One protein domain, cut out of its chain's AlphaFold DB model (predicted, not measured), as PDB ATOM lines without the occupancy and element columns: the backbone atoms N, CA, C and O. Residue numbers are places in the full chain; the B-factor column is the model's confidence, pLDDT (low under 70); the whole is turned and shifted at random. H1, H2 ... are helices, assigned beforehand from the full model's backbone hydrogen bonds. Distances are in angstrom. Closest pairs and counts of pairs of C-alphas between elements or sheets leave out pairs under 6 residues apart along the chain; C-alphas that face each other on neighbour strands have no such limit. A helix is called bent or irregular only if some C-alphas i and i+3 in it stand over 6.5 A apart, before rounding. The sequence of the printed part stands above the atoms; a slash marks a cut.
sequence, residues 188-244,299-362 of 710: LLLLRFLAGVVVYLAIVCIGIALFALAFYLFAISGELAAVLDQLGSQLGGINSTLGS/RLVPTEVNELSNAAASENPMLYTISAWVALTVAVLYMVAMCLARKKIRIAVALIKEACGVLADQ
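What this domain is: This is residues 188 to 244 and 299 to 362 of the 710 residues of the protein "Choline transporter-like protein" of Chrysochromulina tobinii (UniProt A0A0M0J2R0). Two helices, H4 and H5, meet at a corner and cover one side of long, kinked H1. Beyond H1's far end lies H3, and residues 228 to 244 of H2 stick out. The 121 printed residues hold five helices, H1 to H5, all helix, extended, radius of gyration of the C-alphas 21.8 A, spanning 73 by 42 by 24 A.

How they stand to each other: Hub H1, residues 188 to 220, touches H4, residues 317 to 340, opposite ways at a shallow tilt of 31 degrees; closest C-alphas Leu 217 and Ala 324, 5.0 A. Its residues 188 to 199 alone touch H5, residues 342 to 361; closest C-alphas Arg 192 and Lys 353, 5.1 A. Ile 220 alone only just touches H3, residues 303 to 315, with 3 pairs of C-alphas within 8 A; closest Ala 313, 6.7 A. H2, residues 223 to 244, is close to H1 but not clearly touching; closest C-alphas Phe 218 and Leu 224, 5.5 A. In H2, H4 and H5 every O i to N i+4 pair is within hydrogen-bond range; H1 has 27 of 29, H3 8 of 9.

Where its parts are: H1, 40.5 A from C-alpha 188 at (225.319, 234.354, 323.216), is irregular: C-alphas 193 and 196 are 8.2 A apart. H4 spans 35.2 A, H2 30.7 A, H3 18.9 A, and H5 29.2 A to C-alpha 361 at (229.482, 237.312, 312.571).

The domain as a whole: Residues 245 to 298 are not printed; C-alphas 244 and 299 are 39.2 A apart. No link printed whole is long. Residues 220 to 244 and 299 to 317 have pLDDT under 70.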
ATOM      1  N   LEU A 188     225.744 233.755 324.488       89.06
ATOM      2  CA  LEU A 188     225.319 234.354 323.216       89.06
ATOM      3  C   LEU A 188     224.753 233.309 322.240       89.06
ATOM      4  O   LEU A 188     223.759 233.572 321.555       89.06
ATOM      5  N   LEU A 189     225.342 232.110 322.191       88.88
ATOM      6  CA  LEU A 189     224.803 230.993 321.411       88.88
ATOM      7  C   LEU A 189     223.448 230.531 321.955       88.88
ATOM      8  O   LEU A 189     222.511 230.330 321.182       88.88
ATOM      9  N   LEU A 190     223.309 230.430 323.275       91.19
ATOM     10  CA  LEU A 190     222.055 230.077 323.929       91.19
ATOM     11  C   LEU A 190     220.958 231.097 323.603       91.19
ATOM     12  O   LEU A 190     219.868 230.710 323.181       91.19
ATOM     13  N   LEU A 191     221.250 232.398 323.688       90.56
ATOM     14  CA  LEU A 191     220.304 233.448 323.307       90.56
ATOM     15  C   LEU A 191     219.950 233.398 321.813       90.56
ATOM     16  O   LEU A 191     218.797 233.630 321.450       90.56
ATOM     17  N   ARG A 192     220.870 233.011 320.927       88.94
ATOM     18  CA  ARG A 192     220.570 232.876 319.492       88.94
ATOM     19  C   ARG A 192     219.427 231.890 319.218       88.94
ATOM     20  O   ARG A 192     218.540 232.193 318.415       88.94
ATOM     21  N   PHE A 193     219.422 230.737 319.885       89.62
ATOM     22  CA  PHE A 193     218.414 229.692 319.665       89.62
ATOM     23  C   PHE A 193     217.201 229.832 320.594       89.62
ATOM     24  O   PHE A 193     216.060 229.691 320.147       89.62
ATOM     25  N   LEU A 194     217.431 230.194 321.858       91.44
ATOM     26  CA  LEU A 194     216.439 230.159 322.932       91.44
ATOM     27  C   LEU A 194     216.017 231.545 323.450       91.44
ATOM     28  O   LEU A 194     215.287 231.599 324.433       91.44
ATOM     29  N   ALA A 195     216.370 232.661 322.789       88.44
ATOM     30  CA  ALA A 195     216.010 234.017 323.249       88.44
ATOM     31  C   ALA A 195     214.538 234.178 323.650       88.44
ATOM     32  O   ALA A 195     214.246 234.843 324.635       88.44
ATOM     33  N   GLY A 196     213.607 233.579 322.899       88.44
ATOM     34  CA  GLY A 196     212.187 233.643 323.243       88.44
ATOM     35  C   GLY A 196     211.914 233.017 324.607       88.44
ATOM     36  O   GLY A 196     211.387 233.683 325.489       88.44
ATOM     37  N   VAL A 197     212.333 231.762 324.785       91.88
ATOM     38  CA  VAL A 197     212.150 231.009 326.031       91.88
ATOM     39  C   VAL A 197     212.832 231.726 327.193       91.88
ATOM     40  O   VAL A 197     212.188 231.963 328.204       91.88
ATOM     41  N   VAL A 198     214.084 232.157 327.025       91.19
ATOM     42  CA  VAL A 198     214.848 232.844 328.077       91.19
ATOM     43  C   VAL A 198     214.181 234.150 328.503       91.19
ATOM     44  O   VAL A 198     214.049 234.399 329.694       91.19
ATOM     45  N   VAL A 199     213.716 234.975 327.558       91.06
ATOM     46  CA  VAL A 199     213.044 236.244 327.884       91.06
ATOM     47  C   VAL A 199     211.716 235.996 328.597       91.06
ATOM     48  O   VAL A 199     211.440 236.656 329.595       91.06
ATOM     49  N   TYR A 200     210.907 235.040 328.131       90.56
ATOM     50  CA  TYR A 200     209.650 234.703 328.805       90.56
ATOM     51  C   TYR A 200     209.888 234.110 330.196       90.56
ATOM     52  O   TYR A 200     209.222 234.533 331.136       90.56
ATOM     53  N   LEU A 201     210.854 233.201 330.348       91.06
ATOM     54  CA  LEU A 201     211.232 232.645 331.648       91.06
ATOM     55  C   LEU A 201     211.723 233.738 332.593       91.06
ATOM     56  O   LEU A 201     211.242 233.810 333.712       91.06
ATOM     57  N   ALA A 202     212.605 234.635 332.146       89.94
ATOM     58  CA  ALA A 202     213.103 235.724 332.982       89.94
ATOM     59  C   ALA A 202     211.969 236.648 333.461       89.94
ATOM     60  O   ALA A 202     211.922 237.012 334.633       89.94
ATOM     61  N   ILE A 203     211.025 236.980 332.577       89.56
ATOM     62  CA  ILE A 203     209.836 237.775 332.917       89.56
ATOM     63  C   ILE A 203     208.957 237.043 333.942       89.56
ATOM     64  O   ILE A 203     208.544 237.627 334.941       89.56
ATOM     65  N   VAL A 204     208.686 235.755 333.727       90.00
ATOM     66  CA  VAL A 204     207.860 234.952 334.641       90.00
ATOM     67  C   VAL A 204     208.545 234.777 335.996       90.00
ATOM     68  O   VAL A 204     207.897 234.975 337.017       90.00
ATOM     69  N   CYS A 205     209.849 234.491 336.028       89.94
ATOM     70  CA  CYS A 205     210.622 234.366 337.263       89.94
ATOM     71  C   CYS A 205     210.612 235.661 338.081       89.94
ATOM     72  O   CYS A 205     210.464 235.596 339.296       89.94
ATOM     73  N   ILE A 206     210.715 236.831 337.438       90.12
ATOM     74  CA  ILE A 206     210.581 238.124 338.130       90.12
ATOM     75  C   ILE A 206     209.174 238.276 338.711       90.12
ATOM     76  O   ILE A 206     209.036 238.678 339.862       90.12
ATOM     77  N   GLY A 207     208.134 237.913 337.955       89.00
ATOM     78  CA  GLY A 207     206.761 237.903 338.462       89.00
ATOM     79  C   GLY A 207     206.608 237.010 339.697       89.00
ATOM     80  O   GLY A 207     206.121 237.471 340.726       89.00
ATOM     81  N   ILE A 208     207.090 235.766 339.625       89.94
ATOM     82  CA  ILE A 208     207.068 234.812 340.744       89.94
ATOM     83  C   ILE A 208     207.844 235.363 341.943       89.94
ATOM     84  O   ILE A 208     207.338 235.307 343.057       89.94
ATOM     85  N   ALA A 209     209.029 235.939 341.732       89.56
ATOM     86  CA  ALA A 209     209.832 236.525 342.802       89.56
ATOM     87  C   ALA A 209     209.123 237.708 343.483       89.56
ATOM     88  O   ALA A 209     209.169 237.819 344.704       89.56
ATOM     89  N   LEU A 210     208.424 238.560 342.723       89.75
ATOM     90  CA  LEU A 210     207.624 239.656 343.281       89.75
ATOM     91  C   LEU A 210     206.439 239.139 344.108       89.75
ATOM     92  O   LEU A 210     206.171 239.674 345.181       89.75
ATOM     93  N   PHE A 211     205.758 238.082 343.653       89.38
ATOM     94  CA  PHE A 211     204.696 237.441 344.434       89.38
ATOM     95  C   PHE A 211     205.229 236.740 345.681       89.38
ATOM     96  O   PHE A 211     204.625 236.865 346.741       89.38
ATOM     97  N   ALA A 212     206.361 236.044 345.582       87.31
ATOM     98  CA  ALA A 212     207.008 235.401 346.719       87.31
ATOM     99  C   ALA A 212     207.456 236.434 347.759       87.31
ATOM    100  O   ALA A 212     207.242 236.225 348.947       87.31
ATOM    101  N   LEU A 213     208.003 237.576 347.322       86.88
ATOM    102  CA  LEU A 213     208.337 238.695 348.202       86.88
ATOM    103  C   LEU A 213     207.087 239.271 348.875       86.88
ATOM    104  O   LEU A 213     207.100 239.486 350.081       86.88
ATOM    105  N   ALA A 214     206.007 239.500 348.124       87.06
ATOM    106  CA  ALA A 214     204.750 239.974 348.699       87.06
ATOM    107  C   ALA A 214     204.212 238.981 349.741       87.06
ATOM    108  O   ALA A 214     203.880 239.381 350.852       87.06
ATOM    109  N   PHE A 215     204.196 237.686 349.415       85.12
ATOM    110  CA  PHE A 215     203.780 236.622 350.328       85.12
ATOM    111  C   PHE A 215     204.651 236.571 351.589       85.12
ATOM    112  O   PHE A 215     204.121 236.505 352.692       85.12
ATOM    113  N   TYR A 216     205.973 236.663 351.437       81.50
ATOM    114  CA  TYR A 216     206.915 236.714 352.553       81.50
ATOM    115  C   TYR A 216     206.650 237.915 353.472       81.50
ATOM    116  O   TYR A 216     206.604 237.761 354.689       81.50
ATOM    117  N   LEU A 217     206.390 239.097 352.901       83.31
ATOM    118  CA  LEU A 217     206.040 240.294 353.671       83.31
ATOM    119  C   LEU A 217     204.692 240.148 354.400       83.31
ATOM    120  O   LEU A 217     204.590 240.570 355.547       83.31
ATOM    121  N   PHE A 218     203.690 239.511 353.782       77.62
ATOM    122  CA  PHE A 218     202.403 239.204 354.428       77.62
ATOM    123  C   PHE A 218     202.514 238.154 355.540       77.62
ATOM    124  O   PHE A 218     201.777 238.219 356.524       77.62
ATOM    125  N   ALA A 219     203.414 237.180 355.385       73.12
ATOM    126  CA  ALA A 219     203.690 236.187 356.416       73.12
ATOM    127  C   ALA A 219     204.336 236.847 357.645       73.12
ATOM    128  O   ALA A 219     203.906 236.593 358.766       73.12
ATOM    129  N   ILE A 220     205.302 237.748 357.429       69.75
ATOM    130  CA  ILE A 220     205.960 238.505 358.505       69.75
ATOM    131  C   ILE A 220     205.004 239.491 359.182       69.75
ATOM    132  O   ILE A 220     205.064 239.659 360.397       69.75
ATOM    133  N   SER A 221     204.114 240.148 358.432       69.25
ATOM    134  CA  SER A 221     203.194 241.132 359.014       69.25
ATOM    135  C   SER A 221     202.083 240.508 359.868       69.25
ATOM    136  O   SER A 221     201.297 241.246 360.454       69.25
ATOM    137  N   GLY A 222     201.961 239.174 359.916       65.94
ATOM    138  CA  GLY A 222     200.901 238.464 360.646       65.94
ATOM    139  C   GLY A 222     199.501 238.591 360.023       65.94
ATOM    140  O   GLY A 222     198.584 237.865 360.405       65.94
ATOM    141  N   GLU A 223     199.339 239.444 359.009       65.62
ATOM    142  CA  GLU A 223     198.089 239.653 358.267       65.62
ATOM    143  C   GLU A 223     197.662 238.394 357.509       65.62
ATOM    144  O   GLU A 223     196.472 238.139 357.362       65.62
ATOM    145  N   LEU A 224     198.611 237.558 357.065       56.94
ATOM    146  CA  LEU A 224     198.274 236.273 356.450       56.94
ATOM    147  C   LEU A 224     197.503 235.370 357.426       56.94
ATOM    148  O   LEU A 224     196.526 234.740 357.028       56.94
ATOM    149  N   ALA A 225     197.903 235.343 358.701       56.28
ATOM    150  CA  ALA A 225     197.212 234.581 359.738       56.28
ATOM    151  C   ALA A 225     195.844 235.198 360.072       56.28
ATOM    152  O   ALA A 225     194.869 234.465 360.187       56.28
ATOM    153  N   ALA A 226     195.744 236.531 360.141       55.94
ATOM    154  CA  ALA A 226     194.480 237.233 360.386       55.94
ATOM    155  C   ALA A 226     193.460 237.050 359.245       55.94
ATOM    156  O   ALA A 226     192.277 236.826 359.495       55.94
ATOM    157  N   VAL A 227     193.911 237.094 357.987       54.84
ATOM    158  CA  VAL A 227     193.074 236.849 356.801       54.84
ATOM    159  C   VAL A 227     192.640 235.385 356.724       54.84
ATOM    160  O   VAL A 227     191.485 235.118 356.397       54.84
ATOM    161  N   LEU A 228     193.523 234.434 357.050       51.84
ATOM    162  CA  LEU A 228     193.174 233.010 357.120       51.84
ATOM    163  C   LEU A 228     192.192 232.709 358.266       51.84
ATOM    164  O   LEU A 228     191.276 231.915 358.066       51.84
ATOM    165  N   ASP A 229     192.316 233.375 359.416       52.88
ATOM    166  CA  ASP A 229     191.392 233.247 360.554       52.88
ATOM    167  C   ASP A 229     190.023 233.899 360.267       52.88
ATOM    168  O   ASP A 229     188.965 233.338 360.565       52.88
ATOM    169  N   GLN A 230     190.000 235.039 359.564       54.84
ATOM    170  CA  GLN A 230     188.761 235.640 359.051       54.84
ATOM    171  C   GLN A 230     188.090 234.780 357.975       54.84
ATOM    172  O   GLN A 230     186.878 234.587 358.018       54.84
ATOM    173  N   LEU A 231     188.841 234.223 357.021       48.22
ATOM    174  CA  LEU A 231     188.292 233.287 356.032       48.22
ATOM    175  C   LEU A 231     187.775 232.008 356.702       48.22
ATOM    176  O   LEU A 231     186.690 231.543 356.356       48.22
ATOM    177  N   GLY A 232     188.497 231.477 357.691       49.56
ATOM    178  CA  GLY A 232     188.093 230.313 358.479       49.56
ATOM    179  C   GLY A 232     186.826 230.555 359.303       49.56
ATOM    180  O   GLY A 232     185.922 229.721 359.293       49.56
ATOM    181  N   SER A 233     186.702 231.714 359.950       49.75
ATOM    182  CA  SER A 233     185.510 232.086 360.726       49.75
ATOM    183  C   SER A 233     184.298 232.413 359.847       49.75
ATOM    184  O   SER A 233     183.180 232.040 360.202       49.75
ATOM    185  N   GLN A 234     184.487 233.018 358.668       48.91
ATOM    186  CA  GLN A 234     183.408 233.239 357.692       48.91
ATOM    187  C   GLN A 234     182.919 231.916 357.080       48.91
ATOM    188  O   GLN A 234     181.714 231.687 356.980       48.91
ATOM    189  N   LEU A 235     183.830 230.999 356.735       43.81
ATOM    190  CA  LEU A 235     183.482 229.666 356.225       43.81
ATOM    191  C   LEU A 235     182.869 228.764 357.314       43.81
ATOM    192  O   LEU A 235     181.906 228.046 357.045       43.81
ATOM    193  N   GLY A 236     183.351 228.848 358.558       46.88
ATOM    194  CA  GLY A 236     182.741 228.195 359.722       46.88
ATOM    195  C   GLY A 236     181.357 228.763 360.058       46.88
ATOM    196  O   GLY A 236     180.434 228.013 360.382       46.88
ATOM    197  N   GLY A 237     181.176 230.075 359.882       48.22
ATOM    198  CA  GLY A 237     179.891 230.762 359.972       48.22
ATOM    199  C   GLY A 237     178.882 230.221 358.961       48.22
ATOM    200  O   GLY A 237     177.782 229.838 359.362       48.22
ATOM    201  N   ILE A 238     179.279 230.084 357.692       46.00
ATOM    202  CA  ILE A 238     178.463 229.495 356.614       46.00
ATOM    203  C   ILE A 238     178.097 228.033 356.929       46.00
ATOM    204  O   ILE A 238     176.938 227.650 356.772       46.00
ATOM    205  N   ASN A 239     179.033 227.235 357.453       45.72
ATOM    206  CA  ASN A 239     178.779 225.846 357.861       45.72
ATOM    207  C   ASN A 239     177.783 225.750 359.036       45.72
ATOM    208  O   ASN A 239     176.892 224.904 359.039       45.72
ATOM    209  N   SER A 240     177.866 226.660 360.011       48.06
ATOM    210  CA  SER A 240     176.927 226.708 361.143       48.06
ATOM    211  C   SER A 240     175.527 227.207 360.753       48.06
ATOM    212  O   SER A 240     174.532 226.736 361.310       48.06
ATOM    213  N   THR A 241     175.409 228.103 359.762       50.31
ATOM    214  CA  THR A 241     174.107 228.581 359.249       50.31
ATOM    215  C   THR A 241     173.440 227.580 358.307       50.31
ATOM    216  O   THR A 241     172.223 227.413 358.370       50.31
ATOM    217  N   LEU A 242     174.207 226.880 357.465       47.88
ATOM    218  CA  LEU A 242     173.704 225.757 356.665       47.88
ATOM    219  C   LEU A 242     173.350 224.556 357.549       47.88
ATOM    220  O   LEU A 242     172.271 223.992 357.395       47.88
ATOM    221  N   GLY A 243     174.189 224.230 358.536       52.84
ATOM    222  CA  GLY A 243     173.930 223.171 359.511       52.84
ATOM    223  C   GLY A 243     172.677 223.427 360.347       52.84
ATOM    224  O   GLY A 243     171.815 222.560 360.432       52.84
ATOM    225  N   SER A 244     172.503 224.634 360.898       49.81
ATOM    226  CA  SER A 244     171.292 224.985 361.660       49.81
ATOM    227  C   SER A 244     170.026 225.034 360.795       49.81
ATOM    228  O   SER A 244     168.961 224.624 361.258       49.81
ATOM    229  N   ARG A 299     209.300 226.904 357.356       50.09
ATOM    230  CA  ARG A 299     210.342 226.010 357.900       50.09
ATOM    231  C   ARG A 299     211.605 225.903 357.039       50.09
ATOM    232  O   ARG A 299     212.598 225.363 357.514       50.09
ATOM    233  N   LEU A 300     211.582 226.385 355.793       46.38
ATOM    234  CA  LEU A 300     212.758 226.413 354.912       46.38
ATOM    235  C   LEU A 300     213.652 227.642 355.148       46.38
ATOM    236  O   LEU A 300     214.750 227.711 354.599       46.38
ATOM    237  N   VAL A 301     213.195 228.612 355.946       51.62
ATOM    238  CA  VAL A 301     213.978 229.796 356.315       51.62
ATOM    239  C   VAL A 301     214.887 229.439 357.502       51.62
ATOM    240  O   VAL A 301     214.384 228.905 358.493       51.62
ATOM    241  N   PRO A 302     216.207 229.716 357.443       56.78
ATOM    242  CA  PRO A 302     217.107 229.497 358.572       56.78
ATOM    243  C   PRO A 302     216.590 230.209 359.827       56.78
ATOM    244  O   PRO A 302     216.160 231.363 359.752       56.78
ATOM    245  N   THR A 303     216.641 229.533 360.974       56.16
ATOM    246  CA  THR A 303     216.076 230.016 362.246       56.16
ATOM    247  C   THR A 303     216.597 231.400 362.636       56.16
ATOM    248  O   THR A 303     215.811 232.240 363.057       56.16
ATOM    249  N   GLU A 304     217.876 231.684 362.377       54.59
ATOM    250  CA  GLU A 304     218.506 232.987 362.642       54.59
ATOM    251  C   GLU A 304     217.879 234.141 361.840       54.59
ATOM    252  O   GLU A 304     217.688 235.240 362.359       54.59
ATOM    253  N   VAL A 305     217.519 233.900 360.573       54.47
ATOM    254  CA  VAL A 305     216.901 234.919 359.705       54.47
ATOM    255  C   VAL A 305     215.460 235.175 360.138       54.47
ATOM    256  O   VAL A 305     215.016 236.320 360.131       54.47
ATOM    257  N   ASN A 306     214.758 234.118 360.550       59.75
ATOM    258  CA  ASN A 306     213.384 234.189 361.037       59.75
ATOM    259  C   ASN A 306     213.290 234.942 362.378       59.75
ATOM    260  O   ASN A 306     212.408 235.776 362.572       59.75
ATOM    261  N   GLU A 307     214.223 234.703 363.300       59.53
ATOM    262  CA  GLU A 307     214.301 235.435 364.570       59.53
ATOM    263  C   GLU A 307     214.626 236.919 364.353       59.53
ATOM    264  O   GLU A 307     213.957 237.785 364.922       59.53
ATOM    265  N   LEU A 308     215.579 237.227 363.463       54.44
ATOM    266  CA  LEU A 308     215.936 238.604 363.117       54.44
ATOM    267  C   LEU A 308     214.781 239.346 362.422       54.44
ATOM    268  O   LEU A 308     214.535 240.519 362.709       54.44
ATOM    269  N   SER A 309     214.039 238.674 361.534       58.03
ATOM    270  CA  SER A 309     212.879 239.269 360.862       58.03
ATOM    271  C   SER A 309     211.712 239.514 361.811       58.03
ATOM    272  O   SER A 309     211.053 240.544 361.697       58.03
ATOM    273  N   ASN A 310     211.474 238.618 362.773       62.22
ATOM    274  CA  ASN A 310     210.395 238.771 363.753       62.22
ATOM    275  C   ASN A 310     210.710 239.879 364.769       62.22
ATOM    276  O   ASN A 310     209.825 240.663 365.119       62.22
ATOM    277  N   ALA A 311     211.978 240.014 365.172       61.09
ATOM    278  CA  ALA A 311     212.439 241.143 365.976       61.09
ATOM    279  C   ALA A 311     212.253 242.483 365.237       61.09
ATOM    280  O   ALA A 311     211.730 243.437 365.810       61.09
ATOM    281  N   ALA A 312     212.594 242.541 363.943       58.75
ATOM    282  CA  ALA A 312     212.411 243.740 363.125       58.75
ATOM    283  C   ALA A 312     210.926 244.067 362.858       58.75
ATOM    284  O   ALA A 312     210.553 245.240 362.801       58.75
ATOM    285  N   ALA A 313     210.066 243.052 362.712       58.47
ATOM    286  CA  ALA A 313     208.622 243.216 362.530       58.47
ATOM    287  C   ALA A 313     207.929 243.791 363.773       58.47
ATOM    288  O   ALA A 313     207.017 244.610 363.646       58.47
ATOM    289  N   SER A 314     208.404 243.421 364.968       59.56
ATOM    290  CA  SER A 314     207.916 243.958 366.243       59.56
ATOM    291  C   SER A 314     208.182 245.458 366.409       59.56
ATOM    292  O   SER A 314     207.450 246.116 367.145       59.56
ATOM    293  N   GLU A 315     209.218 246.004 365.765       67.19
ATOM    294  CA  GLU A 315     209.608 247.408 365.936       67.19
ATOM    295  C   GLU A 315     208.673 248.369 365.179       67.19
ATOM    296  O   GLU A 315     208.378 249.454 365.674       67.19
ATOM    297  N   ASN A 316     208.166 247.982 363.995       68.50
ATOM    298  CA  ASN A 316     207.276 248.815 363.168       68.50
ATOM    299  C   ASN A 316     206.267 247.980 362.340       68.50
ATOM    300  O   ASN A 316     206.411 247.887 361.115       68.50
ATOM    301  N   PRO A 317     205.202 247.420 362.943       69.06
ATOM    302  CA  PRO A 317     204.274 246.518 362.246       69.06
ATOM    303  C   PRO A 317     203.561 247.187 361.056       69.06
ATOM    304  O   PRO A 317     203.402 246.586 359.995       69.06
ATOM    305  N   MET A 318     203.224 248.477 361.178       74.88
ATOM    306  CA  MET A 318     202.558 249.247 360.120       74.88
ATOM    307  C   MET A 318     203.409 249.372 358.842       74.88
ATOM    308  O   MET A 318     202.865 249.388 357.739       74.88
ATOM    309  N   LEU A 319     204.742 249.428 358.962       81.56
ATOM    310  CA  LEU A 319     205.644 249.533 357.811       81.56
ATOM    311  C   LEU A 319     205.651 248.238 356.988       81.56
ATOM    312  O   LEU A 319     205.604 248.289 355.756       81.56
ATOM    313  N   TYR A 320     205.658 247.081 357.656       77.81
ATOM    314  CA  TYR A 320     205.621 245.779 356.990       77.81
ATOM    315  C   TYR A 320     204.278 245.548 356.301       77.81
ATOM    316  O   TYR A 320     204.266 245.189 355.126       77.81
ATOM    317  N   THR A 321     203.160 245.894 356.948       79.19
ATOM    318  CA  THR A 321     201.832 245.826 356.319       79.19
ATOM    319  C   THR A 321     201.738 246.721 355.079       79.19
ATOM    320  O   THR A 321     201.307 246.264 354.019       79.19
ATOM    321  N   ILE A 322     202.197 247.978 355.151       86.06
ATOM    322  CA  ILE A 322     202.208 248.878 353.983       86.06
ATOM    323  C   ILE A 322     203.093 248.307 352.868       86.06
ATOM    324  O   ILE A 322     202.674 248.263 351.712       86.06
ATOM    325  N   SER A 323     204.303 247.845 353.196       85.56
ATOM    326  CA  SER A 323     205.223 247.291 352.195       85.56
ATOM    327  C   SER A 323     204.696 246.013 351.532       85.56
ATOM    328  O   SER A 323     204.911 245.843 350.333       85.56
ATOM    329  N   ALA A 324     203.942 245.170 352.246       85.12
ATOM    330  CA  ALA A 324     203.300 243.976 351.695       85.12
ATOM    331  C   ALA A 324     202.244 244.329 350.631       85.12
ATOM    332  O   ALA A 324     202.287 243.818 349.508       85.12
ATOM    333  N   TRP A 325     201.345 245.275 350.931       88.19
ATOM    334  CA  TRP A 325     200.343 245.756 349.969       88.19
ATOM    335  C   TRP A 325     200.978 246.481 348.776       88.19
ATOM    336  O   TRP A 325     200.562 246.284 347.629       88.19
ATOM    337  N   VAL A 326     202.024 247.278 349.010       91.19
ATOM    338  CA  VAL A 326     202.802 247.907 347.931       91.19
ATOM    339  C   VAL A 326     203.454 246.840 347.045       91.19
ATOM    340  O   VAL A 326     203.337 246.909 345.823       91.19
ATOM    341  N   ALA A 327     204.076 245.808 347.618       89.62
ATOM    342  CA  ALA A 327     204.681 244.721 346.851       89.62
ATOM    343  C   ALA A 327     203.644 243.946 346.018       89.62
ATOM    344  O   ALA A 327     203.883 243.675 344.839       89.62
ATOM    345  N   LEU A 328     202.467 243.656 346.584       90.38
ATOM    346  CA  LEU A 328     201.378 242.981 345.872       90.38
ATOM    347  C   LEU A 328     200.837 243.824 344.714       90.38
ATOM    348  O   LEU A 328     200.672 243.317 343.603       90.38
ATOM    349  N   THR A 329     200.588 245.116 344.942       92.25
ATOM    350  CA  THR A 329     200.115 246.018 343.879       92.25
ATOM    351  C   THR A 329     201.132 246.113 342.743       92.25
ATOM    352  O   THR A 329     200.754 246.001 341.577       92.25
ATOM    353  N   VAL A 330     202.428 246.207 343.056       93.25
ATOM    354  CA  VAL A 330     203.509 246.173 342.060       93.25
ATOM    355  C   VAL A 330     203.527 244.846 341.294       93.25
ATOM    356  O   VAL A 330     203.647 244.866 340.068       93.25
ATOM    357  N   ALA A 331     203.354 243.703 341.966       91.25
ATOM    358  CA  ALA A 331     203.315 242.387 341.322       91.25
ATOM    359  C   ALA A 331     202.133 242.248 340.343       91.25
ATOM    360  O   ALA A 331     202.301 241.795 339.207       91.25
ATOM    361  N   VAL A 332     200.939 242.700 340.741       91.19
ATOM    362  CA  VAL A 332     199.743 242.685 339.882       91.19
ATOM    363  C   VAL A 332     199.914 243.628 338.690       91.19
ATOM    364  O   VAL A 332     199.680 243.227 337.547       91.19
ATOM    365  N   LEU A 333     200.382 244.858 338.922       92.31
ATOM    366  CA  LEU A 333     200.658 245.822 337.853       92.31
ATOM    367  C   LEU A 333     201.699 245.287 336.865       92.31
ATOM    368  O   LEU A 333     201.529 245.435 335.653       92.31
ATOM    369  N   TYR A 334     202.740 244.615 337.361       91.19
ATOM    370  CA  TYR A 334     203.737 243.946 336.531       91.19
ATOM    371  C   TYR A 334     203.097 242.888 335.623       91.19
ATOM    372  O   TYR A 334     203.312 242.906 334.407       91.19
ATOM    373  N   MET A 335     202.251 242.010 336.171       87.31
ATOM    374  CA  MET A 335     201.565 240.971 335.394       87.31
ATOM    375  C   MET A 335     200.643 241.547 334.316       87.31
ATOM    376  O   MET A 335     200.663 241.081 333.169       87.31
ATOM    377  N   VAL A 336     199.871 242.584 334.648       89.75
ATOM    378  CA  VAL A 336     199.012 243.284 333.681       89.75
ATOM    379  C   VAL A 336     199.864 243.911 332.577       89.75
ATOM    380  O   VAL A 336     199.600 243.688 331.393       89.75
ATOM    381  N   ALA A 337     200.940 244.619 332.934       87.75
ATOM    382  CA  ALA A 337     201.852 245.227 331.970       87.75
ATOM    383  C   ALA A 337     202.460 244.186 331.015       87.75
ATOM    384  O   ALA A 337     202.509 244.415 329.804       87.75
ATOM    385  N   MET A 338     202.858 243.014 331.517       84.25
ATOM    386  CA  MET A 338     203.398 241.931 330.688       84.25
ATOM    387  C   MET A 338     202.351 241.328 329.745       84.25
ATOM    388  O   MET A 338     202.658 241.032 328.585       84.25
ATOM    389  N   CYS A 339     201.096 241.204 330.188       86.19
ATOM    390  CA  CYS A 339     199.998 240.762 329.330       86.19
ATOM    391  C   CYS A 339     199.736 241.746 328.180       86.19
ATOM    392  O   CYS A 339     199.567 241.322 327.032       86.19
ATOM    393  N   LEU A 340     199.782 243.051 328.455       88.75
ATOM    394  CA  LEU A 340     199.610 244.099 327.445       88.75
ATOM    395  C   LEU A 340     200.827 244.212 326.506       88.75
ATOM    396  O   LEU A 340     200.687 244.468 325.308       88.75
ATOM    397  N   ALA A 341     202.033 243.952 327.013       88.31
ATOM    398  CA  ALA A 341     203.280 244.094 326.267       88.31
ATOM    399  C   ALA A 341     203.617 242.914 325.333       88.31
ATOM    400  O   ALA A 341     204.632 242.971 324.638       88.31
ATOM    401  N   ARG A 342     202.778 241.870 325.227       89.38
ATOM    402  CA  ARG A 342     203.056 240.648 324.431       89.38
ATOM    403  C   ARG A 342     203.565 240.915 323.009       89.38
ATOM    404  O   ARG A 342     204.521 240.278 322.563       89.38
ATOM    405  N   LYS A 343     202.968 241.878 322.293       88.38
ATOM    406  CA  LYS A 343     203.409 242.256 320.932       88.38
ATOM    407  C   LYS A 343     204.805 242.898 320.936       88.38
ATOM    408  O   LYS A 343     205.611 242.620 320.055       88.38
ATOM    409  N   LYS A 344     205.101 243.724 321.942       90.88
ATOM    410  CA  LYS A 344     206.381 244.430 322.114       90.88
ATOM    411  C   LYS A 344     207.506 243.480 322.545       90.88
ATOM    412  O   LYS A 344     208.623 243.593 322.042       90.88
ATOM    413  N   ILE A 345     207.189 242.481 323.376       91.62
ATOM    414  CA  ILE A 345     208.108 241.393 323.753       91.62
ATOM    415  C   ILE A 345     208.555 240.620 322.509       91.62
ATOM    416  O   ILE A 345     209.742 240.355 322.345       91.62
ATOM    417  N   ARG A 346     207.642 240.327 321.571       91.62
ATOM    418  CA  ARG A 346     207.996 239.646 320.314       91.62
ATOM    419  C   ARG A 346     209.016 240.436 319.483       91.62
ATOM    420  O   ARG A 346     209.927 239.833 318.918       91.62
ATOM    421  N   ILE A 347     208.888 241.766 319.429       91.81
ATOM    422  CA  ILE A 347     209.861 242.646 318.759       91.81
ATOM    423  C   ILE A 347     211.213 242.591 319.478       91.81
ATOM    424  O   ILE A 347     212.236 242.417 318.820       91.81
ATOM    425  N   ALA A 348     211.224 242.666 320.812       93.25
ATOM    426  CA  ALA A 348     212.455 242.578 321.597       93.25
ATOM    427  C   ALA A 348     213.173 241.231 321.403       93.25
ATOM    428  O   ALA A 348     214.374 241.203 321.153       93.25
ATOM    429  N   VAL A 349     212.438 240.113 321.410       93.56
ATOM    430  CA  VAL A 349     212.991 238.777 321.132       93.56
ATOM    431  C   VAL A 349     213.597 238.704 319.728       93.56
ATOM    432  O   VAL A 349     214.671 238.132 319.551       93.56
ATOM    433  N   ALA A 350     212.940 239.290 318.722       93.62
ATOM    434  CA  ALA A 350     213.485 239.336 317.368       93.62
ATOM    435  C   ALA A 350     214.773 240.177 317.293       93.62
ATOM    436  O   ALA A 350     215.731 239.748 316.654       93.62
ATOM    437  N   LEU A 351     214.824 241.321 317.985       94.44
ATOM    438  CA  LEU A 351     216.031 242.149 318.093       94.44
ATOM    439  C   LEU A 351     217.179 241.402 318.778       94.44
ATOM    440  O   LEU A 351     218.306 241.470 318.299       94.44
ATOM    441  N   ILE A 352     216.904 240.634 319.837       94.56
ATOM    442  CA  ILE A 352     217.916 239.818 320.529       94.56
ATOM    443  C   ILE A 352     218.498 238.748 319.614       94.56
ATOM    444  O   ILE A 352     219.714 238.568 319.586       94.56
ATOM    445  N   LYS A 353     217.658 238.063 318.832       93.50
ATOM    446  CA  LYS A 353     218.146 237.072 317.863       93.50
ATOM    447  C   LYS A 353     219.050 237.709 316.807       93.50
ATOM    448  O   LYS A 353     220.083 237.133 316.476       93.50
ATOM    449  N   GLU A 354     218.703 238.900 316.318       93.81
ATOM    450  CA  GLU A 354     219.563 239.653 315.394       93.81
ATOM    451  C   GLU A 354     220.856 240.136 316.060       93.81
ATOM    452  O   GLU A 354     221.914 240.050 315.441       93.81
ATOM    453  N   ALA A 355     220.797 240.578 317.321       94.81
ATOM    454  CA  ALA A 355     221.973 240.970 318.093       94.81
ATOM    455  C   ALA A 355     222.941 239.795 318.258       94.81
ATOM    456  O   ALA A 355     224.122 239.914 317.957       94.81
ATOM    457  N   CYS A 356     222.445 238.611 318.622       92.94
ATOM    458  CA  CYS A 356     223.280 237.411 318.676       92.94
ATOM    459  C   CYS A 356     223.841 237.038 317.290       92.94
ATOM    460  O   CYS A 356     224.946 236.510 317.190       92.94
ATOM    461  N   GLY A 357     223.099 237.331 316.216       91.62
ATOM    462  CA  GLY A 357     223.550 237.166 314.835       91.62
ATOM    463  C   GLY A 357     224.755 238.043 314.492       91.62
ATOM    464  O   GLY A 357     225.765 237.514 314.035       91.62
ATOM    465  N   VAL A 358     224.688 239.353 314.759       92.62
ATOM    466  CA  VAL A 358     225.815 240.259 314.468       92.62
ATOM    467  C   VAL A 358     227.046 239.931 315.307       92.62
ATOM    468  O   VAL A 358     228.161 239.965 314.795       92.62
ATOM    469  N   LEU A 359     226.860 239.545 316.571       92.25
ATOM    470  CA  LEU A 359     227.969 239.193 317.458       92.25
ATOM    471  C   LEU A 359     228.651 237.879 317.062       92.25
ATOM    472  O   LEU A 359     229.860 237.750 317.230       92.25
ATOM    473  N   ALA A 360     227.899 236.931 316.498       89.44
ATOM    474  CA  ALA A 360     228.468 235.710 315.936       89.44
ATOM    475  C   ALA A 360     229.252 235.973 314.636       89.44
ATOM    476  O   ALA A 360     230.278 235.341 314.405       89.44
ATOM    477  N   ASP A 361     228.794 236.919 313.808       89.19
ATOM    478  CA  ASP A 361     229.482 237.312 312.571       89.19
ATOM    479  C   ASP A 361     230.705 238.213 312.839       89.19
ATOM    480  O   ASP A 361     231.616 238.292 312.013       89.19
ATOM    481  N   GLN A 362     230.730 238.914 313.979       88.88
ATOM    482  CA  GLN A 362     231.778 239.861 314.374       88.88
ATOM    483  C   GLN A 362     232.293 239.591 315.807       88.88
ATOM    484  O   GLN A 362     232.190 240.467 316.671       88.88
TER     485      GLN A 362